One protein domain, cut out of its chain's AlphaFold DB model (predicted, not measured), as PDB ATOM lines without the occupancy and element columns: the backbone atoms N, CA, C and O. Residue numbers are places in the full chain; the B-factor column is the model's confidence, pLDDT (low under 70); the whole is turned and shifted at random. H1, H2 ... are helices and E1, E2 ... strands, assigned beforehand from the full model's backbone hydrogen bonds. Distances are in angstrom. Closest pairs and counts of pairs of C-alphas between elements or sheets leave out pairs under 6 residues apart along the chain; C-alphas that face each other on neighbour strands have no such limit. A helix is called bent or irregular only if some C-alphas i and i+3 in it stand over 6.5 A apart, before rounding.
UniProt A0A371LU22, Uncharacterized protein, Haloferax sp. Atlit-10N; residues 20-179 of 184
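This is residues 20 to 179 of the 184 residues of an uncharacterized protein of Haloferax sp. Atlit-10N (UniProt A0A371LU22). Helix H6 lies in the middle, with the longest helix, H2, side by side with it and H1 folded back on H2 as a hairpin; on the other side, H3 crosses H2 and has H4 and H5 packed along it. A small three-stranded sheet forms one end of the longest axis, and the long loop of residues 117 to 135 forms the opposite end. The printed part has 160 residues, with six named helices followed by three named strands; the class is mostly helix, and the antiparallel sheet has the order E1, E2, E3. The whole is compact, with a radius of gyration of the C-alphas of 16.5 A and spans of 51 by 38 by 26 A.

H1, residues 20 to 28, and H2, residues 32 to 53, form a helical hairpin; they touch, closest at the C-alphas of Ile 23 and Ala 35, 4.5 A, at a shallow tilt of 19 degrees. H3, residues 68 to 85, touches H2 with residues 68 to 75 alone, closest at the C-alphas of Glu 44 and Leu 68, 4.9 A, at a steep tilt of 56 degrees. H4, residues 96 to 107, forms a helical hairpin with H3, closest at the C-alphas of Val 80 and Val 103, 5.4 A. H5, residues 109 to 116, touches H3, closest at the C-alphas of Ser 69 and Ile 113, 6.8 A. H6, residues 136 to 153, touches H2, closest at the C-alphas of Ala 43 and Leu 146, 5.8 A, at a shallow tilt of 18 degrees, the same way. E1, residues 163 to 165, E2, residues 168 to 171, and E3, residues 174 to 177, form a meander, each strand the antiparallel neighbour of the one before. N 165 and O 168 are 2.8 A apart, and N 176 and O 169 2.8 A, both within hydrogen-bond range. H3 and H6 only graze this sheet, with residues 79 to 85 and 152 to 153. Every O i to N i+4 pair is within range in H1, H2, H4 and H5, against 12 of 14 in H3 and 12 of 14 in H6.

H1 begins at C-alpha 20, (21.260, -37.945, -9.291), and is 12.1 A long. H2 is 31.1 A, H3 25.4 A, H4 16.3 A, H5 9.7 A and H6 25.6 A long. H3 is only just irregular, with C-alphas 74 and 77 6.7 A apart. E1 is 6.3 A, E2 8.9 A and E3 9.3 A long; E3 ends at C-alpha 177, (4.770, -25.607, 6.203).

The two C-alphas farthest apart, those of Pro 129 and Asn 166, are 52.1 A apart. The printed part has no cut. The links H2 to H3 and H5 to H6 are long, with 14 and 19 residues. The mean pLDDT of the printed part is 83.0; residues 60 to 65, residue 110 and residues 113 to 134 are under 70.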
ATOM      1  N   GLN A  20      22.024 -38.278  -8.092       82.44
ATOM      2  CA  GLN A  20      21.260 -37.945  -9.291       82.44
ATOM      3  C   GLN A  20      22.114 -38.002 -10.553       82.44
ATOM      4  O   GLN A  20      21.681 -38.547 -11.568       82.44
ATOM      5  N   GLN A  21      23.365 -37.530 -10.499       83.62
ATOM      6  CA  GLN A  21      24.274 -37.690 -11.632       83.62
ATOM      7  C   GLN A  21      24.568 -39.158 -11.944       83.62
ATOM      8  O   GLN A  21      24.667 -39.512 -13.120       83.62
ATOM      9  N   ASN A  22      24.680 -40.020 -10.928       84.88
ATOM     10  CA  ASN A  22      24.893 -41.453 -11.140       84.88
ATOM     11  C   ASN A  22      23.661 -42.123 -11.767       84.88
ATOM     12  O   ASN A  22      23.803 -42.867 -12.738       84.88
ATOM     13  N   ILE A  23      22.460 -41.821 -11.268       84.94
ATOM     14  CA  ILE A  23      21.197 -42.300 -11.846       84.94
ATOM     15  C   ILE A  23      21.107 -41.882 -13.319       84.94
ATOM     16  O   ILE A  23      20.971 -42.735 -14.197       84.94
ATOM     17  N   GLU A  24      21.274 -40.591 -13.613       85.94
ATOM     18  CA  GLU A  24      21.199 -40.056 -14.977       85.94
ATOM     19  C   GLU A  24      22.271 -40.625 -15.904       85.94
ATOM     20  O   GLU A  24      22.006 -40.890 -17.078       85.94
ATOM     21  N   PHE A  25      23.487 -40.832 -15.396       86.31
ATOM     22  CA  PHE A  25      24.545 -41.485 -16.152       86.31
ATOM     23  C   PHE A  25      24.103 -42.879 -16.606       86.31
ATOM     24  O   PHE A  25      24.236 -43.204 -17.786       86.31
ATOM     25  N   HIS A  26      23.548 -43.692 -15.708       85.19
ATOM     26  CA  HIS A  26      23.113 -45.044 -16.049       85.19
ATOM     27  C   HIS A  26      21.885 -45.052 -16.971       85.19
ATOM     28  O   HIS A  26      21.889 -45.790 -17.957       85.19
ATOM     29  N   LEU A  27      20.904 -44.170 -16.751       82.75
ATOM     30  CA  LEU A  27      19.752 -44.017 -17.651       82.75
ATOM     31  C   LEU A  27      20.191 -43.662 -19.081       82.75
ATOM     32  O   LEU A  27      19.811 -44.343 -20.029       82.75
ATOM     33  N   ARG A  28      21.091 -42.683 -19.249       85.00
ATOM     34  CA  ARG A  28      21.622 -42.285 -20.572       85.00
ATOM     35  C   ARG A  28      22.394 -43.391 -21.288       85.00
ATOM     36  O   ARG A  28      22.511 -43.355 -22.512       85.00
ATOM     37  N   ASN A  29      22.941 -44.347 -20.542       82.81
ATOM     38  CA  ASN A  29      23.635 -45.512 -21.088       82.81
ATOM     39  C   ASN A  29      22.716 -46.737 -21.244       82.81
ATOM     40  O   ASN A  29      23.209 -47.823 -21.547       82.81
ATOM     41  N   ASN A  30      21.398 -46.571 -21.068       80.50
ATOM     42  CA  ASN A  30      20.399 -47.640 -21.105       80.50
ATOM     43  C   ASN A  30      20.692 -48.774 -20.096       80.50
ATOM     44  O   ASN A  30      20.381 -49.941 -20.333       80.50
ATOM     45  N   ASP A  31      21.317 -48.427 -18.968       81.44
ATOM     46  CA  ASP A  31      21.628 -49.325 -17.858       81.44
ATOM     47  C   ASP A  31      20.595 -49.141 -16.738       81.44
ATOM     48  O   ASP A  31      20.854 -48.565 -15.679       81.44
ATOM     49  N   LEU A  32      19.372 -49.608 -17.004       78.94
ATOM     50  CA  LEU A  32      18.233 -49.447 -16.095       78.94
ATOM     51  C   LEU A  32      18.463 -50.131 -14.743       78.94
ATOM     52  O   LEU A  32      18.022 -49.630 -13.712       78.94
ATOM     53  N   THR A  33      19.195 -51.249 -14.725       77.12
ATOM     54  CA  THR A  33      19.513 -51.975 -13.489       77.12
ATOM     55  C   THR A  33      20.385 -51.142 -12.562       77.12
ATOM     56  O   THR A  33      20.088 -51.033 -11.372       77.12
ATOM     57  N   ALA A  34      21.452 -50.539 -13.087       80.62
ATOM     58  CA  ALA A  34      22.313 -49.706 -12.265       80.62
ATOM     59  C   ALA A  34      21.614 -48.403 -11.849       80.62
ATOM     60  O   ALA A  34      21.747 -47.998 -10.695       80.62
ATOM     61  N   ALA A  35      20.816 -47.791 -12.732       82.12
ATOM     62  CA  ALA A  35      20.007 -46.621 -12.386       82.12
ATOM     63  C   ALA A  35      19.030 -46.920 -11.232       82.12
ATOM     64  O   ALA A  35      18.999 -46.187 -10.245       82.12
ATOM     65  N   ALA A  36      18.304 -48.040 -11.299       79.44
ATOM     66  CA  ALA A  36      17.394 -48.469 -10.239       79.44
ATOM     67  C   ALA A  36      18.127 -48.790  -8.926       79.44
ATOM     68  O   ALA A  36      17.661 -48.428  -7.844       79.44
ATOM     69  N   ALA A  37      19.304 -49.425  -8.997       79.12
ATOM     70  CA  ALA A  37      20.123 -49.704  -7.819       79.12
ATOM     71  C   ALA A  37      20.587 -48.414  -7.121       79.12
ATOM     72  O   ALA A  37      20.527 -48.324  -5.890       79.12
ATOM     73  N   TRP A  38      20.998 -47.404  -7.894       83.25
ATOM     74  CA  TRP A  38      21.350 -46.083  -7.372       83.25
ATOM     75  C   TRP A  38      20.147 -45.347  -6.783       83.25
ATOM     76  O   TRP A  38      20.256 -44.819  -5.675       83.25
ATOM     77  N   GLY A  39      18.997 -45.373  -7.457       83.19
ATOM     78  CA  GLY A  39      17.750 -44.804  -6.944       83.19
ATOM     79  C   GLY A  39      17.346 -45.401  -5.601       83.19
ATOM     80  O   GLY A  39      17.170 -44.686  -4.617       83.19
ATOM     81  N   ARG A  40      17.337 -46.734  -5.511       82.56
ATOM     82  CA  ARG A  40      17.066 -47.466  -4.268       82.56
ATOM     83  C   ARG A  40      18.032 -47.085  -3.148       82.56
ATOM     84  O   ARG A  40      17.597 -46.827  -2.031       82.56
ATOM     85  N   LYS A  41      19.339 -47.062  -3.429       82.19
ATOM     86  CA  LYS A  41      20.377 -46.708  -2.444       82.19
ATOM     87  C   LYS A  41      20.173 -45.291  -1.904       82.19
ATOM     88  O   LYS A  41      20.312 -45.061  -0.705       82.19
ATOM     89  N   THR A  42      19.829 -44.366  -2.794       85.31
ATOM     90  CA  THR A  42      19.563 -42.962  -2.472       85.31
ATOM     91  C   THR A  42      18.318 -42.833  -1.604       85.31
ATOM     92  O   THR A  42      18.380 -42.237  -0.531       85.31
ATOM     93  N   ALA A  43      17.224 -43.489  -1.987       86.69
ATOM     94  CA  ALA A  43      15.995 -43.504  -1.208       86.69
ATOM     95  C   ALA A  43      16.175 -44.149   0.173       86.69
ATOM     96  O   ALA A  43      15.686 -43.616   1.162       86.69
ATOM     97  N   GLU A  44      16.919 -45.260   0.280       86.62
ATOM     98  CA  GLU A  44      17.218 -45.894   1.575       86.62
ATOM     99  C   GLU A  44      17.984 -44.937   2.494       86.62
ATOM    100  O   GLU A  44      17.721 -44.874   3.697       86.62
ATOM    101  N   PHE A  45      18.909 -44.158   1.935       88.00
ATOM    102  CA  PHE A  45      19.637 -43.150   2.690       88.00
ATOM    103  C   PHE A  45      18.730 -42.018   3.175       88.00
ATOM    104  O   PHE A  45      18.714 -41.760   4.379       88.00
ATOM    105  N   TYR A  46      17.951 -41.387   2.290       90.69
ATOM    106  CA  TYR A  46      17.057 -40.295   2.685       90.69
ATOM    107  C   TYR A  46      15.972 -40.760   3.651       90.69
ATOM    108  O   TYR A  46      15.791 -40.126   4.685       90.69
ATOM    109  N   ALA A  47      15.334 -41.903   3.400       90.38
ATOM    110  CA  ALA A  47      14.310 -42.437   4.291       90.38
ATOM    111  C   ALA A  47      14.884 -42.786   5.675       90.38
ATOM    112  O   ALA A  47      14.327 -42.385   6.693       90.38
ATOM    113  N   SER A  48      16.040 -43.461   5.742       89.88
ATOM    114  CA  SER A  48      16.660 -43.793   7.037       89.88
ATOM    115  C   SER A  48      17.063 -42.554   7.839       89.88
ATOM    116  O   SER A  48      16.876 -42.515   9.056       89.88
ATOM    117  N   LYS A  49      17.583 -41.520   7.170       91.31
ATOM    118  CA  LYS A  49      17.931 -40.249   7.808       91.31
ATOM    119  C   LYS A  49      16.705 -39.428   8.182       91.31
ATOM    120  O   LYS A  49      16.718 -38.834   9.252       91.31
ATOM    121  N   GLY A  50      15.651 -39.451   7.375       92.06
ATOM    122  CA  GLY A  50      14.353 -38.877   7.717       92.06
ATOM    123  C   GLY A  50      13.807 -39.476   9.009       92.06
ATOM    124  O   GLY A  50      13.522 -38.728   9.940       92.06
ATOM    125  N   CYS A  51      13.792 -40.811   9.131       92.06
ATOM    126  CA  CYS A  51      13.397 -41.482  10.374       92.06
ATOM    127  C   CYS A  51      14.254 -41.038  11.571       92.06
ATOM    128  O   CYS A  51      13.720 -40.759  12.637       92.06
ATOM    129  N   GLU A  52      15.579 -40.940  11.403       90.44
ATOM    130  CA  GLU A  52      16.485 -40.463  12.461       90.44
ATOM    131  C   GLU A  52      16.164 -39.020  12.885       90.44
ATOM    132  O   GLU A  52      16.179 -38.705  14.073       90.44
ATOM    133  N   LYS A  53      15.892 -38.135  11.921       91.06
ATOM    134  CA  LYS A  53      15.693 -36.696  12.149       91.06
ATOM    135  C   LYS A  53      14.335 -36.354  12.735       91.06
ATOM    136  O   LYS A  53      14.259 -35.435  13.544       91.06
ATOM    137  N   LEU A  54      13.315 -37.111  12.359       90.44
ATOM    138  CA  LEU A  54      11.956 -36.993  12.879       90.44
ATOM    139  C   LEU A  54      11.704 -37.905  14.089       90.44
ATOM    140  O   LEU A  54      10.593 -37.964  14.589       90.44
ATOM    141  N   ALA A  55      12.735 -38.609  14.575       89.75
ATOM    142  CA  ALA A  55      12.633 -39.552  15.690       89.75
ATOM    143  C   ALA A  55      11.526 -40.612  15.500       89.75
ATOM    144  O   ALA A  55      10.883 -41.033  16.460       89.75
ATOM    145  N   VAL A  56      11.335 -41.062  14.258       89.94
ATOM    146  CA  VAL A  56      10.322 -42.054  13.892       89.94
ATOM    147  C   VAL A  56      10.779 -43.446  14.305       89.94
ATOM    148  O   VAL A  56      11.860 -43.910  13.923       89.94
ATOM    149  N   ASP A  57       9.921 -44.152  15.034       86.69
ATOM    150  CA  ASP A  57      10.168 -45.531  15.432       86.69
ATOM    151  C   ASP A  57      10.010 -46.484  14.239       86.69
ATOM    152  O   ASP A  57       8.908 -46.785  13.781       86.69
ATOM    153  N   VAL A  58      11.129 -47.033  13.761       84.81
ATOM    154  CA  VAL A  58      11.114 -48.078  12.732       84.81
ATOM    155  C   VAL A  58      10.987 -49.446  13.411       84.81
ATOM    156  O   VAL A  58      11.907 -49.862  14.128       84.81
ATOM    157  N   PRO A  59       9.879 -50.188  13.219       71.69
ATOM    158  CA  PRO A  59       9.640 -51.427  13.944       71.69
ATOM    159  C   PRO A  59      10.683 -52.492  13.584       71.69
ATOM    160  O   PRO A  59      10.644 -53.111  12.520       71.69
ATOM    161  N   TYR A  60      11.600 -52.758  14.518       62.03
ATOM    162  CA  TYR A  60      12.638 -53.772  14.362       62.03
ATOM    163  C   TYR A  60      12.030 -55.178  14.434       62.03
ATOM    164  O   TYR A  60      11.931 -55.814  15.488       62.03
ATOM    165  N   ARG A  61      11.620 -55.709  13.283       58.31
ATOM    166  CA  ARG A  61      11.451 -57.157  13.111       58.31
ATOM    167  C   ARG A  61      12.858 -57.751  13.180       58.31
ATOM    168  O   ARG A  61      13.791 -57.089  12.761       58.31
ATOM    169  N   LYS A  62      13.039 -58.963  13.716       53.44
ATOM    170  CA  LYS A  62      14.338 -59.646  13.980       53.44
ATOM    171  C   LYS A  62      15.243 -59.902  12.742       53.44
ATOM    172  O   LYS A  62      15.975 -60.885  12.700       53.44
ATOM    173  N   ILE A  63      15.146 -59.074  11.715       56.44
ATOM    174  CA  ILE A  63      15.884 -59.052  10.466       56.44
ATOM    175  C   ILE A  63      17.167 -58.255  10.725       56.44
ATOM    176  O   ILE A  63      17.121 -57.165  11.280       56.44
ATOM    177  N   GLU A  64      18.321 -58.791  10.327       57.75
ATOM    178  CA  GLU A  64      19.633 -58.174  10.593       57.75
ATOM    179  C   GLU A  64      19.846 -56.818   9.890       57.75
ATOM    180  O   GLU A  64      20.780 -56.094  10.232       57.75
ATOM    181  N   LYS A  65      19.020 -56.479   8.889       69.25
ATOM    182  CA  LYS A  65      19.094 -55.235   8.106       69.25
ATOM    183  C   LYS A  65      17.695 -54.778   7.685       69.25
ATOM    184  O   LYS A  65      16.979 -55.553   7.052       69.25
ATOM    185  N   LEU A  66      17.360 -53.526   7.993       76.69
ATOM    186  CA  LEU A  66      16.159 -52.844   7.503       76.69
ATOM    187  C   LEU A  66      16.281 -52.552   5.999       76.69
ATOM    188  O   LEU A  66      17.386 -52.364   5.482       76.69
ATOM    189  N   SER A  67      15.150 -52.542   5.302       80.44
ATOM    190  CA  SER A  67      15.023 -52.236   3.876       80.44
ATOM    191  C   SER A  67      14.348 -50.884   3.648       80.44
ATOM    192  O   SER A  67      13.736 -50.339   4.562       80.44
ATOM    193  N   LEU A  68      14.400 -50.369   2.413       82.00
ATOM    194  CA  LEU A  68      13.634 -49.180   2.011       82.00
ATOM    195  C   LEU A  68      12.167 -49.230   2.453       82.00
ATOM    196  O   LEU A  68      11.661 -48.255   2.989       82.00
ATOM    197  N   SER A  69      11.510 -50.375   2.251       83.19
ATOM    198  CA  SER A  69      10.098 -50.568   2.596       83.19
ATOM    199  C   SER A  69       9.851 -50.355   4.093       83.19
ATOM    200  O   SER A  69       8.929 -49.636   4.459       83.19
ATOM    201  N   ASP A  70      10.738 -50.872   4.953       83.44
ATOM    202  CA  ASP A  70      10.623 -50.696   6.406       83.44
ATOM    203  C   ASP A  70      10.731 -49.214   6.810       83.44
ATOM    204  O   ASP A  70       9.976 -48.756   7.665       83.44
ATOM    205  N   TYR A  71      11.642 -48.458   6.182       87.56
ATOM    206  CA  TYR A  71      11.791 -47.024   6.450       87.56
ATOM    207  C   TYR A  71      10.609 -46.212   5.923       87.56
ATOM    208  O   TYR A  71      10.081 -45.381   6.652       87.56
ATOM    209  N   LEU A  72      10.165 -46.453   4.686       88.38
ATOM    210  CA  LEU A  72       9.033 -45.727   4.107       88.38
ATOM    211  C   LEU A  72       7.734 -46.016   4.872       88.38
ATOM    212  O   LEU A  72       6.977 -45.094   5.147       88.38
ATOM    213  N   HIS A  73       7.488 -47.263   5.287       86.12
ATOM    214  CA  HIS A  73       6.311 -47.598   6.100       86.12
ATOM    215  C   HIS A  73       6.252 -46.840   7.420       86.12
ATOM    216  O   HIS A  73       5.159 -46.508   7.867       86.12
ATOM    217  N   ALA A  74       7.402 -46.587   8.037       87.69
ATOM    218  CA  ALA A  74       7.468 -45.821   9.270       87.69
ATOM    219  C   ALA A  74       7.381 -44.308   9.005       87.69
ATOM    220  O   ALA A  74       6.638 -43.609   9.678       87.69
ATOM    221  N   LEU A  75       8.126 -43.806   8.019       91.69
ATOM    222  CA  LEU A  75       8.322 -42.374   7.787       91.69
ATOM    223  C   LEU A  75       7.133 -41.673   7.130       91.69
ATOM    224  O   LEU A  75       6.867 -40.511   7.419       91.69
ATOM    225  N   MET A  76       6.470 -42.334   6.184       92.06
ATOM    226  CA  MET A  76       5.495 -41.666   5.320       92.06
ATOM    227  C   MET A  76       4.240 -41.188   6.055       92.06
ATOM    228  O   MET A  76       3.820 -40.074   5.763       92.06
ATOM    229  N   PRO A  77       3.657 -41.948   7.006       91.81
ATOM    230  CA  PRO A  77       2.555 -41.440   7.820       91.81
ATOM    231  C   PRO A  77       2.926 -40.148   8.554       91.81
ATOM    232  O   PRO A  77       2.186 -39.179   8.471       91.81
ATOM    233  N   GLU A  78       4.114 -40.102   9.162       94.06
ATOM    234  CA  GLU A  78       4.598 -38.927   9.895       94.06
ATOM    235  C   GLU A  78       4.774 -37.718   8.968       94.06
ATOM    236  O   GLU A  78       4.333 -36.621   9.291       94.06
ATOM    237  N   LEU A  79       5.354 -37.901   7.774       94.06
ATOM    238  CA  LEU A  79       5.447 -36.811   6.797       94.06
ATOM    239  C   LEU A  79       4.075 -36.339   6.315       94.06
ATOM    240  O   LEU A  79       3.876 -35.141   6.149       94.06
ATOM    241  N   VAL A  80       3.139 -37.260   6.079       94.94
ATOM    242  CA  VAL A  80       1.771 -36.910   5.678       94.94
ATOM    243  C   VAL A  80       1.076 -36.116   6.779       94.94
ATOM    244  O   VAL A  80       0.414 -35.135   6.461       94.94
ATOM    245  N   ASP A  81       1.238 -36.500   8.042       94.75
ATOM    246  CA  ASP A  81       0.636 -35.797   9.175       94.75
ATOM    247  C   ASP A  81       1.267 -34.407   9.357       94.75
ATOM    248  O   ASP A  81       0.540 -33.417   9.401       94.75
ATOM    249  N   ILE A  82       2.603 -34.294   9.314       94.88
ATOM    250  CA  ILE A  82       3.314 -33.001   9.336       94.88
ATOM    251  C   ILE A  82       2.811 -32.076   8.223       94.88
ATOM    252  O   ILE A  82       2.554 -30.896   8.458       94.88
ATOM    253  N   LEU A  83       2.694 -32.599   6.999       95.31
ATOM    254  CA  LEU A  83       2.237 -31.812   5.863       95.31
ATOM    255  C   LEU A  83       0.749 -31.481   5.959       95.31
ATOM    256  O   LEU A  83       0.389 -30.399   5.540       95.31
ATOM    257  N   LYS A  84      -0.117 -32.341   6.500       95.12
ATOM    258  CA  LYS A  84      -1.557 -32.053   6.635       95.12
ATOM    259  C   LYS A  84      -1.879 -31.059   7.741       95.12
ATOM    260  O   LYS A  84      -2.785 -30.248   7.575       95.12
ATOM    261  N   ASP A  85      -1.173 -31.158   8.860       94.06
ATOM    262  CA  ASP A  85      -1.405 -30.310  10.028       94.06
ATOM    263  C   ASP A  85      -0.728 -28.941   9.878       94.06
ATOM    264  O   ASP A  85      -1.083 -27.985  10.572       94.06
ATOM    265  N   GLY A  86       0.252 -28.845   8.980       93.88
ATOM    266  CA  GLY A  86       0.939 -27.604   8.677       93.88
ATOM    267  C   GLY A  86       0.061 -26.587   7.946       93.88
ATOM    268  O   GLY A  86      -0.852 -26.933   7.198       93.88
ATOM    269  N   THR A  87       0.361 -25.306   8.136       95.19
ATOM    270  CA  THR A  87      -0.287 -24.202   7.418       95.19
ATOM    271  C   THR A  87       0.659 -23.598   6.386       95.19
ATOM    272  O   THR A  87       1.877 -23.578   6.582       95.19
ATOM    273  N   VAL A  88       0.113 -23.099   5.281       95.69
ATOM    274  CA  VAL A  88       0.877 -22.418   4.227       95.69
ATOM    275  C   VAL A  88       0.467 -20.955   4.125       95.69
ATOM    276  O   VAL A  88      -0.693 -20.600   4.341       95.69
ATOM    277  N   ASP A  89       1.441 -20.094   3.844       93.94
ATOM    278  CA  ASP A  89       1.253 -18.664   3.608       93.94
ATOM    279  C   ASP A  89       2.411 -18.078   2.782       93.94
ATOM    280  O   ASP A  89       3.237 -18.799   2.232       93.94
ATOM    281  N   ASP A  90       2.483 -16.750   2.679       93.00
ATOM    282  CA  ASP A  90       3.492 -16.066   1.859       93.00
ATOM    283  C   ASP A  90       4.951 -16.294   2.330       93.00
ATOM    284  O   ASP A  90       5.883 -15.981   1.584       93.00
ATOM    285  N   ASP A  91       5.176 -16.812   3.547       92.50
ATOM    286  CA  ASP A  91       6.516 -17.112   4.070       92.50
ATOM    287  C   ASP A  91       6.926 -18.585   3.873       92.50
ATOM    288  O   ASP A  91       8.080 -18.944   4.147       92.50
ATOM    289  N   THR A  92       6.007 -19.456   3.443       95.69
ATOM    290  CA  THR A  92       6.292 -20.875   3.206       95.69
ATOM    291  C   THR A  92       6.772 -21.134   1.784       95.69
ATOM    292  O   THR A  92       6.483 -20.400   0.844       95.69
ATOM    293  N   VAL A  93       7.558 -22.199   1.613       95.06
ATOM    294  CA  VAL A  93       7.972 -22.662   0.278       95.06
ATOM    295  C   VAL A  93       6.802 -23.288  -0.466       95.06
ATOM    296  O   VAL A  93       6.735 -23.168  -1.686       95.06
ATOM    297  N   TYR A  94       5.926 -23.991   0.254       95.69
ATOM    298  CA  TYR A  94       4.736 -24.588  -0.334       95.69
ATOM    299  C   TYR A  94       3.585 -23.594  -0.325       95.69
ATOM    300  O   TYR A  94       3.426 -22.824   0.622       95.69
ATOM    301  N   ASP A  95       2.803 -23.646  -1.394       96.12
ATOM    302  CA  ASP A  95       1.439 -23.143  -1.456       96.12
ATOM    303  C   ASP A  95       0.449 -24.297  -1.209       96.12
ATOM    304  O   ASP A  95       0.856 -25.453  -1.053       96.12
ATOM    305  N   ASP A  96      -0.849 -23.978  -1.156       95.50
ATOM    306  CA  ASP A  96      -1.910 -24.959  -0.878       95.50
ATOM    307  C   ASP A  96      -1.883 -26.128  -1.882       95.50
ATOM    308  O   ASP A  96      -2.013 -27.287  -1.493       95.50
ATOM    309  N   GLU A  97      -1.678 -25.831  -3.172       96.69
ATOM    310  CA  GLU A  97      -1.654 -26.832  -4.249       96.69
ATOM    311  C   GLU A  97      -0.453 -27.773  -4.098       96.69
ATOM    312  O   GLU A  97      -0.611 -28.991  -4.115       96.69
ATOM    313  N   THR A  98       0.742 -27.224  -3.861       95.75
ATOM    314  CA  THR A  98       1.954 -28.024  -3.650       95.75
ATOM    315  C   THR A  98       1.835 -28.882  -2.392       95.75
ATOM    316  O   THR A  98       2.250 -30.041  -2.390       95.75
ATOM    317  N   GLN A  99       1.274 -28.339  -1.309       95.56
ATOM    318  CA  GLN A  99       1.048 -29.082  -0.072       95.56
ATOM    319  C   GLN A  99       0.085 -30.258  -0.294       95.56
ATOM    320  O   GLN A  99       0.405 -31.379   0.110       95.56
ATOM    321  N   GLU A 100      -1.055 -30.026  -0.952       95.69
ATOM    322  CA  GLU A 100      -2.049 -31.060  -1.267       95.69
ATOM    323  C   GLU A 100      -1.453 -32.154  -2.168       95.69
ATOM    324  O   GLU A 100      -1.537 -33.340  -1.835       95.69
ATOM    325  N   ASP A 101      -0.745 -31.768  -3.232       94.69
ATOM    326  CA  ASP A 101      -0.071 -32.700  -4.139       94.69
ATOM    327  C   ASP A 101       0.946 -33.578  -3.397       94.69
ATOM    328  O   ASP A 101       1.002 -34.797  -3.592       94.69
ATOM    329  N   MET A 102       1.756 -32.987  -2.514       94.00
ATOM    330  CA  MET A 102       2.751 -33.727  -1.736       94.00
ATOM    331  C   MET A 102       2.106 -34.692  -0.737       94.00
ATOM    332  O   MET A 102       2.563 -35.833  -0.599       94.00
ATOM    333  N   VAL A 103       1.022 -34.270  -0.083       94.69
ATOM    334  CA  VAL A 103       0.223 -35.129   0.796       94.69
ATOM    335  C   VAL A 103      -0.319 -36.334   0.027       94.69
ATOM    336  O   VAL A 103      -0.156 -37.467   0.485       94.69
ATOM    337  N   ASP A 104      -0.913 -36.124  -1.146       92.44
ATOM    338  CA  ASP A 104      -1.505 -37.193  -1.955       92.44
ATOM    339  C   ASP A 104      -0.455 -38.154  -2.520       92.44
ATOM    340  O   ASP A 104      -0.644 -39.383  -2.510       92.44
ATOM    341  N   ARG A 105       0.691 -37.623  -2.960       89.00
ATOM    342  CA  ARG A 105       1.816 -38.434  -3.446       89.00
ATOM    343  C   ARG A 105       2.374 -39.322  -2.339       89.00
ATOM    344  O   ARG A 105       2.544 -40.522  -2.563       89.00
ATOM    345  N   PHE A 106       2.595 -38.792  -1.136       89.88
ATOM    346  CA  PHE A 106       3.102 -39.594  -0.019       89.88
ATOM    347  C   PHE A 106       2.048 -40.504   0.609       89.88
ATOM    348  O   PHE A 106       2.377 -41.621   1.000       89.88
ATOM    349  N   ALA A 107       0.770 -40.125   0.625       87.62
ATOM    350  CA  ALA A 107      -0.303 -41.034   1.029       87.62
ATOM    351  C   ALA A 107      -0.397 -42.251   0.088       87.62
ATOM    352  O   ALA A 107      -0.702 -43.367   0.519       87.62
ATOM    353  N   SER A 108      -0.057 -42.056  -1.187       84.44
ATOM    354  CA  SER A 108      -0.021 -43.106  -2.208       84.44
ATOM    355  C   SER A 108       1.257 -43.953  -2.186       84.44
ATOM    356  O   SER A 108       1.363 -44.925  -2.940       84.44
ATOM    357  N   ILE A 109       2.219 -43.661  -1.303       77.50
ATOM    358  CA  ILE A 109       3.492 -44.391  -1.238       77.50
ATOM    359  C   ILE A 109       3.295 -45.883  -0.944       77.50
ATOM    360  O   ILE A 109       4.091 -46.700  -1.382       77.50
ATOM    361  N   GLN A 110       2.232 -46.280  -0.233       67.00
ATOM    362  CA  GLN A 110       1.950 -47.693   0.021       67.00
ATOM    363  C   GLN A 110       1.637 -48.409  -1.295       67.00
ATOM    364  O   GLN A 110       2.175 -49.476  -1.572       67.00
ATOM    365  N   THR A 111       0.821 -47.779  -2.140       71.31
ATOM    366  CA  THR A 111       0.545 -48.258  -3.493       71.31
ATOM    367  C   THR A 111       1.815 -48.264  -4.338       71.31
ATOM    368  O   THR A 111       2.063 -49.253  -5.023       71.31
ATOM    369  N   PHE A 112       2.666 -47.241  -4.222       72.44
ATOM    370  CA  PHE A 112       3.984 -47.232  -4.858       72.44
ATOM    371  C   PHE A 112       4.858 -48.401  -4.383       72.44
ATOM    372  O   PHE A 112       5.410 -49.112  -5.210       72.44
ATOM    373  N   ILE A 113       4.968 -48.652  -3.077       67.88
ATOM    374  CA  ILE A 113       5.743 -49.764  -2.517       67.88
ATOM    375  C   ILE A 113       5.191 -51.084  -3.035       67.88
ATOM    376  O   ILE A 113       5.980 -51.919  -3.449       67.88
ATOM    377  N   ASP A 114       3.873 -51.271  -3.065       66.31
ATOM    378  CA  ASP A 114       3.250 -52.526  -3.491       66.31
ATOM    379  C   ASP A 114       3.384 -52.770  -5.004       66.31
ATOM    380  O   ASP A 114       3.621 -53.902  -5.428       66.31
ATOM    381  N   GLN A 115       3.286 -51.715  -5.819       65.19
ATOM    382  CA  GLN A 115       3.433 -51.779  -7.277       65.19
ATOM    383  C   GLN A 115       4.902 -51.857  -7.713       65.19
ATOM    384  O   GLN A 115       5.229 -52.533  -8.686       65.19
ATOM    385  N   ASN A 116       5.799 -51.211  -6.965       61.75
ATOM    386  CA  ASN A 116       7.198 -50.998  -7.343       61.75
ATOM    387  C   ASN A 116       8.194 -51.742  -6.453       61.75
ATOM    388  O   ASN A 116       9.409 -51.632  -6.656       61.75
ATOM    389  N   HIS A 117       7.702 -52.602  -5.549       56.62
ATOM    390  CA  HIS A 117       8.496 -53.554  -4.760       56.62
ATOM    391  C   HIS A 117       9.436 -54.399  -5.638       56.62
ATOM    392  O   HIS A 117      10.343 -55.055  -5.123       56.62
ATOM    393  N   TRP A 118       9.174 -54.437  -6.949       54.09
ATOM    394  CA  TRP A 118       9.852 -55.244  -7.951       54.09
ATOM    395  C   TRP A 118      10.977 -54.427  -8.614       54.09
ATOM    396  O   TRP A 118      12.123 -54.860  -8.588       54.09
ATOM    397  N   GLY A 119      10.720 -53.196  -9.075       53.72
ATOM    398  CA  GLY A 119      11.746 -52.340  -9.699       53.72
ATOM    399  C   GLY A 119      12.877 -51.916  -8.750       53.72
ATOM    400  O   GLY A 119      14.008 -51.705  -9.163       53.72
ATOM    401  N   MET A 120      12.616 -51.859  -7.445       58.88
ATOM    402  CA  MET A 120      13.645 -51.539  -6.448       58.88
ATOM    403  C   MET A 120      13.906 -52.696  -5.486       58.88
ATOM    404  O   MET A 120      14.344 -52.490  -4.352       58.88
ATOM    405  N   ASN A 121      13.638 -53.937  -5.894       60.59
ATOM    406  CA  ASN A 121      14.017 -55.075  -5.071       60.59
ATOM    407  C   ASN A 121      15.525 -55.317  -5.155       60.59
ATOM    408  O   ASN A 121      16.093 -55.397  -6.240       60.59
ATOM    409  N   LYS A 122      16.166 -55.575  -4.013       55.88
ATOM    410  CA  LYS A 122      17.576 -55.994  -3.978       55.88
ATOM    411  C   LYS A 122      17.850 -57.317  -4.714       55.88
ATOM    412  O   LYS A 122      19.002 -57.601  -5.017       55.88
ATOM    413  N   ASN A 123      16.812 -58.125  -4.950       51.03
ATOM    414  CA  ASN A 123      16.907 -59.447  -5.568       51.03
ATOM    415  C   ASN A 123      16.378 -59.499  -7.010       51.03
ATOM    416  O   ASN A 123      16.352 -60.585  -7.583       51.03
ATOM    417  N   VAL A 124      15.895 -58.391  -7.585       55.22
ATOM    418  CA  VAL A 124      15.308 -58.442  -8.930       55.22
ATOM    419  C   VAL A 124      16.400 -58.485  -9.991       55.22
ATOM    420  O   VAL A 124      17.288 -57.635 -10.057       55.22
ATOM    421  N   HIS A 125      16.315 -59.514 -10.832       57.09
ATOM    422  CA  HIS A 125      17.133 -59.674 -12.019       57.09
ATOM    423  C   HIS A 125      16.351 -59.141 -13.221       57.09
ATOM    424  O   HIS A 125      15.474 -59.818 -13.745       57.09
ATOM    425  N   TYR A 126      16.695 -57.947 -13.707       55.59
ATOM    426  CA  TYR A 126      16.048 -57.312 -14.871       55.59
ATOM    427  C   TYR A 126      16.140 -58.110 -16.186       55.59
ATOM    428  O   TYR A 126      15.528 -57.745 -17.184       55.59
ATOM    429  N   SER A 127      16.905 -59.203 -16.202       51.81
ATOM    430  CA  SER A 127      16.949 -60.166 -17.300       51.81
ATOM    431  C   SER A 127      15.775 -61.152 -17.316       51.81
ATOM    432  O   SER A 127      15.664 -61.913 -18.278       51.81
ATOM    433  N   GLU A 128      14.945 -61.215 -16.268       53.31
ATOM    434  CA  GLU A 128      13.759 -62.080 -16.282       53.31
ATOM    435  C   GLU A 128      12.659 -61.476 -17.178       53.31
ATOM    436  O   GLU A 128      12.508 -60.250 -17.226       53.31
ATOM    437  N   PRO A 129      11.907 -62.303 -17.931       53.72
ATOM    438  CA  PRO A 129      10.984 -61.835 -18.970       53.72
ATOM    439  C   PRO A 129       9.899 -60.875 -18.474       53.72
ATOM    440  O   PRO A 129       9.469 -60.013 -19.234       53.72
ATOM    441  N   GLU A 130       9.469 -61.011 -17.217       52.44
ATOM    442  CA  GLU A 130       8.475 -60.140 -16.584       52.44
ATOM    443  C   GLU A 130       9.021 -58.736 -16.258       52.44
ATOM    444  O   GLU A 130       8.237 -57.805 -16.086       52.44
ATOM    445  N   PHE A 131      10.349 -58.566 -16.194       54.41
ATOM    446  CA  PHE A 131      11.025 -57.296 -15.879       54.41
ATOM    447  C   PHE A 131      11.780 -56.706 -17.074       54.41
ATOM    448  O   PHE A 131      12.104 -55.521 -17.076       54.41
ATOM    449  N   ALA A 132      12.024 -57.509 -18.111       54.06
ATOM    450  CA  ALA A 132      12.644 -57.077 -19.361       54.06
ATOM    451  C   ALA A 132      11.809 -56.032 -20.131       54.06
ATOM    452  O   ALA A 132      12.319 -55.414 -21.065       54.06
ATOM    453  N   SER A 133      10.535 -55.834 -19.761       59.47
ATOM    454  CA  SER A 133       9.652 -54.799 -20.314       59.47
ATOM    455  C   SER A 133       9.683 -53.474 -19.553       59.47
ATOM    456  O   SER A 133       9.050 -52.528 -20.010       59.47
ATOM    457  N   TYR A 134      10.375 -53.404 -18.412       68.50
ATOM    458  CA  TYR A 134      10.425 -52.205 -17.585       68.50
ATOM    459  C   TYR A 134      11.235 -51.113 -18.290       68.50
ATOM    460  O   TYR A 134      12.420 -51.286 -18.579       68.50
ATOM    461  N   SER A 135      10.577 -50.012 -18.628       77.56
ATOM    462  CA  SER A 135      11.117 -48.949 -19.470       77.56
ATOM    463  C   SER A 135      11.848 -47.870 -18.670       77.56
ATOM    464  O   SER A 135      11.663 -47.710 -17.465       77.56
ATOM    465  N   GLU A 136      12.666 -47.073 -19.365       81.50
ATOM    466  CA  GLU A 136      13.260 -45.860 -18.793       81.50
ATOM    467  C   GLU A 136      12.188 -44.904 -18.248       81.50
ATOM    468  O   GLU A 136      12.393 -44.299 -17.199       81.50
ATOM    469  N   VAL A 137      11.053 -44.777 -18.941       82.69
ATOM    470  CA  VAL A 137       9.959 -43.877 -18.544       82.69
ATOM    471  C   VAL A 137       9.361 -44.321 -17.213       82.69
ATOM    472  O   VAL A 137       9.310 -43.523 -16.283       82.69
ATOM    473  N   GLU A 138       9.011 -45.602 -17.090       79.38
ATOM    474  CA  GLU A 138       8.470 -46.166 -15.846       79.38
ATOM    475  C   GLU A 138       9.477 -46.049 -14.693       79.38
ATOM    476  O   GLU A 138       9.100 -45.736 -13.562       79.38
ATOM    477  N   LEU A 139      10.773 -46.249 -14.967       79.56
ATOM    478  CA  LEU A 139      11.809 -46.064 -13.956       79.56
ATOM    479  C   LEU A 139      11.901 -44.601 -13.506       79.56
ATOM    480  O   LEU A 139      11.981 -44.343 -12.312       79.56
ATOM    481  N   ARG A 140      11.874 -43.639 -14.434       84.75
ATOM    482  CA  ARG A 140      11.930 -42.205 -14.112       84.75
ATOM    483  C   ARG A 140      10.727 -41.753 -13.296       84.75
ATOM    484  O   ARG A 140      10.907 -41.052 -12.305       84.75
ATOM    485  N   GLU A 141       9.527 -42.180 -13.676       82.31
ATOM    486  CA  GLU A 141       8.308 -41.909 -12.908       82.31
ATOM    487  C   GLU A 141       8.451 -42.429 -11.476       82.31
ATOM    488  O   GLU A 141       8.176 -41.709 -10.517       82.31
ATOM    489  N   ASN A 142       9.002 -43.630 -11.316       78.25
ATOM    490  CA  ASN A 142       9.223 -44.202  -9.999       78.25
ATOM    491  C   ASN A 142      10.336 -43.552  -9.184       78.25
ATOM    492  O   ASN A 142      10.294 -43.603  -7.960       78.25
ATOM    493  N   LEU A 143      11.350 -42.991  -9.831       81.38
ATOM    494  CA  LEU A 143      12.406 -42.263  -9.137       81.38
ATOM    495  C   LEU A 143      11.936 -40.868  -8.716       81.38
ATOM    496  O   LEU A 143      12.371 -40.396  -7.673       81.38
ATOM    497  N   SER A 144      10.989 -40.264  -9.443       85.81
ATOM    498  CA  SER A 144      10.488 -38.919  -9.131       85.81
ATOM    499  C   SER A 144       9.946 -38.801  -7.703       85.81
ATOM    500  O   SER A 144      10.329 -37.885  -6.992       85.81
ATOM    501  N   ILE A 145       9.165 -39.780  -7.227       83.00
ATOM    502  CA  ILE A 145       8.630 -39.770  -5.851       83.00
ATOM    503  C   ILE A 145       9.734 -39.834  -4.783       83.00
ATOM    504  O   ILE A 145       9.545 -39.395  -3.651       83.00
ATOM    505  N   LEU A 146      10.892 -40.400  -5.131       81.25
ATOM    506  CA  LEU A 146      12.052 -40.488  -4.245       81.25
ATOM    507  C   LEU A 146      12.847 -39.181  -4.251       81.25
ATOM    508  O   LEU A 146      13.421 -38.828  -3.222       81.25
ATOM    509  N   ASP A 147      12.854 -38.471  -5.381       86.44
ATOM    510  CA  ASP A 147      13.394 -37.116  -5.477       86.44
ATOM    511  C   ASP A 147      12.549 -36.161  -4.620       86.44
ATOM    512  O   ASP A 147      13.101 -35.451  -3.781       86.44
ATOM    513  N   ASP A 148      11.217 -36.243  -4.700       90.25
ATOM    514  CA  ASP A 148      10.329 -35.437  -3.850       90.25
ATOM    515  C   ASP A 148      10.528 -35.741  -2.356       90.25
ATOM    516  O   ASP A 148      10.530 -34.842  -1.515       90.25
ATOM    517  N   LEU A 149      10.739 -37.018  -2.011       89.81
ATOM    518  CA  LEU A 149      11.087 -37.419  -0.648       89.81
ATOM    519  C   LEU A 149      12.389 -36.757  -0.178       89.81
ATOM    520  O   LEU A 149      12.469 -36.283   0.958       89.81
ATOM    521  N   ALA A 150      13.416 -36.746  -1.028       89.81
ATOM    522  CA  ALA A 150      14.683 -36.103  -0.709       89.81
ATOM    523  C   ALA A 150      14.499 -34.590  -0.510       89.81
ATOM    524  O   ALA A 150      14.977 -34.060   0.493       89.81
ATOM    525  N   ASP A 151      13.754 -33.922  -1.391       90.88
ATOM    526  CA  ASP A 151      13.516 -32.473  -1.342       90.88
ATOM    527  C   ASP A 151      12.702 -32.039  -0.109       90.88
ATOM    528  O   ASP A 151      12.976 -30.995   0.504       90.88
ATOM    529  N   VAL A 152      11.746 -32.868   0.320       94.31
ATOM    530  CA  VAL A 152      10.997 -32.654   1.569       94.31
ATOM    531  C   VAL A 152      11.895 -32.821   2.788       94.31
ATOM    532  O   VAL A 152      11.808 -32.044   3.734       94.31
ATOM    533  N   LEU A 153      12.780 -33.815   2.803       94.56
ATOM    534  CA  LEU A 153      13.609 -34.104   3.975       94.56
ATOM    535  C   LEU A 153      14.876 -33.248   4.058       94.56
ATOM    536  O   LEU A 153      15.469 -33.149   5.135       94.56
ATOM    537  N   TYR A 154      15.325 -32.648   2.956       93.25
ATOM    538  CA  TYR A 154      16.650 -32.045   2.859       93.25
ATOM    539  C   TYR A 154      16.649 -30.710   2.095       93.25
ATOM    540  O   TYR A 154      16.255 -30.633   0.937       93.25
ATOM    541  N   CYS A 155      17.138 -29.631   2.725       92.38
ATOM    542  CA  CYS A 155      17.374 -28.348   2.052       92.38
ATOM    543  C   CYS A 155      18.738 -28.370   1.363       92.38
ATOM    544  O   CYS A 155      19.766 -28.240   2.028       92.38
ATOM    545  N   SER A 156      18.754 -28.418   0.031       89.00
ATOM    546  CA  SER A 156      19.979 -28.242  -0.760       89.00
ATOM    547  C   SER A 156      20.569 -26.828  -0.646       89.00
ATOM    548  O   SER A 156      21.784 -26.663  -0.732       89.00
ATOM    549  N   CYS A 157      19.752 -25.799  -0.377       88.56
ATOM    550  CA  CYS A 157      20.234 -24.417  -0.243       88.56
ATOM    551  C   CYS A 157      21.145 -24.204   0.978       88.56
ATOM    552  O   CYS A 157      22.047 -23.370   0.922       88.56
ATOM    553  N   CYS A 158      20.916 -24.928   2.080       91.88
ATOM    554  CA  CYS A 158      21.740 -24.845   3.293       91.88
ATOM    555  C   CYS A 158      22.312 -26.198   3.740       91.88
ATOM    556  O   CYS A 158      22.731 -26.336   4.891       91.88
ATOM    557  N   ASP A 159      22.320 -27.185   2.844       90.06
ATOM    558  CA  ASP A 159      22.950 -28.496   3.031       90.06
ATOM    559  C   ASP A 159      22.500 -29.223   4.320       90.06
ATOM    560  O   ASP A 159      23.285 -29.886   4.998       90.06
ATOM    561  N   THR A 160      21.229 -29.068   4.713       91.94
ATOM    562  CA  THR A 160      20.729 -29.487   6.036       91.94
ATOM    563  C   THR A 160      19.409 -30.246   5.956       91.94
ATOM    564  O   THR A 160      18.538 -29.935   5.148       91.94
ATOM    565  N   TRP A 161      19.248 -31.225   6.847       93.69
ATOM    566  CA  TRP A 161      17.999 -31.962   7.047       93.69
ATOM    567  C   TRP A 161      16.918 -31.071   7.645       93.69
ATOM    568  O   TRP A 161      17.171 -30.370   8.626       93.69
ATOM    569  N   ARG A 162      15.712 -31.146   7.091       94.88
ATOM    570  CA  ARG A 162      14.541 -30.490   7.661       94.88
ATOM    571  C   ARG A 162      14.078 -31.230   8.907       94.88
ATOM    572  O   ARG A 162      14.182 -32.452   8.999       94.88
ATOM    573  N   THR A 163      13.605 -30.466   9.877       94.88
ATOM    574  CA  THR A 163      13.102 -30.963  11.158       94.88
ATOM    575  C   THR A 163      11.896 -30.139  11.572       94.88
ATOM    576  O   THR A 163      11.721 -29.009  11.108       94.88
ATOM    577  N   GLU A 164      11.102 -30.668  12.493       92.06
ATOM    578  CA  GLU A 164      10.109 -29.864  13.199       92.06
ATOM    579  C   GLU A 164      10.793 -28.801  14.067       92.06
ATOM    580  O   GLU A 164      11.790 -29.054  14.754       92.06
ATOM    581  N   ARG A 165      10.265 -27.585  13.999       90.50
ATOM    582  CA  ARG A 165      10.698 -26.399  14.734       90.50
ATOM    583  C   ARG A 165       9.462 -25.678  15.271       90.50
ATOM    584  O   ARG A 165       8.338 -25.990  14.903       90.50
ATOM    585  N   ASN A 166       9.675 -24.665  16.108       88.56
ATOM    586  CA  ASN A 166       8.579 -23.860  16.662       88.56
ATOM    587  C   ASN A 166       7.791 -23.080  15.594       88.56
ATOM    588  O   ASN A 166       6.665 -22.672  15.853       88.56
ATOM    589  N   ASP A 167       8.417 -22.802  14.451       90.56
ATOM    590  CA  ASP A 167       7.857 -22.064  13.321       90.56
ATOM    591  C   ASP A 167       7.332 -22.983  12.207       90.56
ATOM    592  O   ASP A 167       6.802 -22.476  11.223       90.56
ATOM    593  N   GLY A 168       7.444 -24.308  12.351       93.88
ATOM    594  CA  GLY A 168       6.987 -25.279  11.360       93.88
ATOM    595  C   GLY A 168       8.001 -26.351  11.003       93.88
ATOM    596  O   GLY A 168       9.023 -26.537  11.666       93.88
ATOM    597  N   PHE A 169       7.717 -27.071   9.924       96.50
ATOM    598  CA  PHE A 169       8.630 -28.058   9.365       96.50
ATOM    599  C   PHE A 169       9.543 -27.396   8.335       96.50
ATOM    600  O   PHE A 169       9.100 -26.879   7.307       96.50
ATOM    601  N   GLY A 170      10.845 -27.380   8.610       95.00
ATOM    602  CA  GLY A 170      11.775 -26.602   7.803       95.00
ATOM    603  C   GLY A 170      13.214 -26.674   8.280       95.00
ATOM    604  O   GLY A 170      13.635 -27.599   8.969       95.00
ATOM    605  N   CYS A 171      13.993 -25.680   7.882       94.00
ATOM    606  CA  CYS A 171      15.357 -25.460   8.352       94.00
ATOM    607  C   CYS A 171      15.654 -23.952   8.342       94.00
ATOM    608  O   CYS A 171      14.765 -23.144   8.093       94.00
ATOM    609  N   ASP A 172      16.903 -23.556   8.575       91.44
ATOM    610  CA  ASP A 172      17.269 -22.134   8.639       91.44
ATOM    611  C   ASP A 172      17.100 -21.385   7.306       91.44
ATOM    612  O   ASP A 172      16.999 -20.160   7.303       91.44
ATOM    613  N   CYS A 173      17.081 -22.108   6.178       93.50
ATOM    614  CA  CYS A 173      16.944 -21.538   4.834       93.50
ATOM    615  C   CYS A 173      15.484 -21.234   4.463       93.50
ATOM    616  O   CYS A 173      15.233 -20.338   3.659       93.50
ATOM    617  N   SER A 174      14.544 -22.037   4.970       94.19
ATOM    618  CA  SER A 174      13.162 -22.064   4.498       94.19
ATOM    619  C   SER A 174      12.266 -22.936   5.383       94.19
ATOM    620  O   SER A 174      12.721 -23.938   5.950       94.19
ATOM    621  N   ILE A 175      10.978 -22.595   5.417       96.19
ATOM    622  CA  ILE A 175       9.907 -23.356   6.070       96.19
ATOM    623  C   ILE A 175       9.035 -23.956   4.964       96.19
ATOM    624  O   ILE A 175       8.636 -23.236   4.053       96.19
ATOM    625  N   LEU A 176       8.793 -25.269   4.987       95.50
ATOM    626  CA  LEU A 176       7.903 -25.910   4.011       95.50
ATOM    627  C   LEU A 176       6.444 -25.636   4.359       95.50
ATOM    628  O   LEU A 176       5.703 -25.170   3.507       95.50
ATOM    629  N   VAL A 177       6.086 -25.879   5.618       96.25
ATOM    630  CA  VAL A 177       4.770 -25.607   6.203       96.25
ATOM    631  C   VAL A 177       4.970 -25.082   7.624       96.25
ATOM    632  O   VAL A 177       5.883 -25.534   8.324       96.25
ATOM    633  N   LYS A 178       4.162 -24.113   8.053       95.88
ATOM    634  CA  LYS A 178       4.187 -23.559   9.410       95.88
ATOM    635  C   LYS A 178       3.502 -24.499  10.391       95.88
ATOM    636  O   LYS A 178       2.621 -25.268  10.019       95.88
ATOM    637  N   SER A 179       3.906 -24.444  11.658       90.38
ATOM    638  CA  SER A 179       3.182 -25.155  12.714       90.38
ATOM    639  C   SER A 179       1.764 -24.587  12.819       90.38
ATOM    640  O   SER A 179       1.611 -23.364  12.729       90.38
TER     641      SER A 179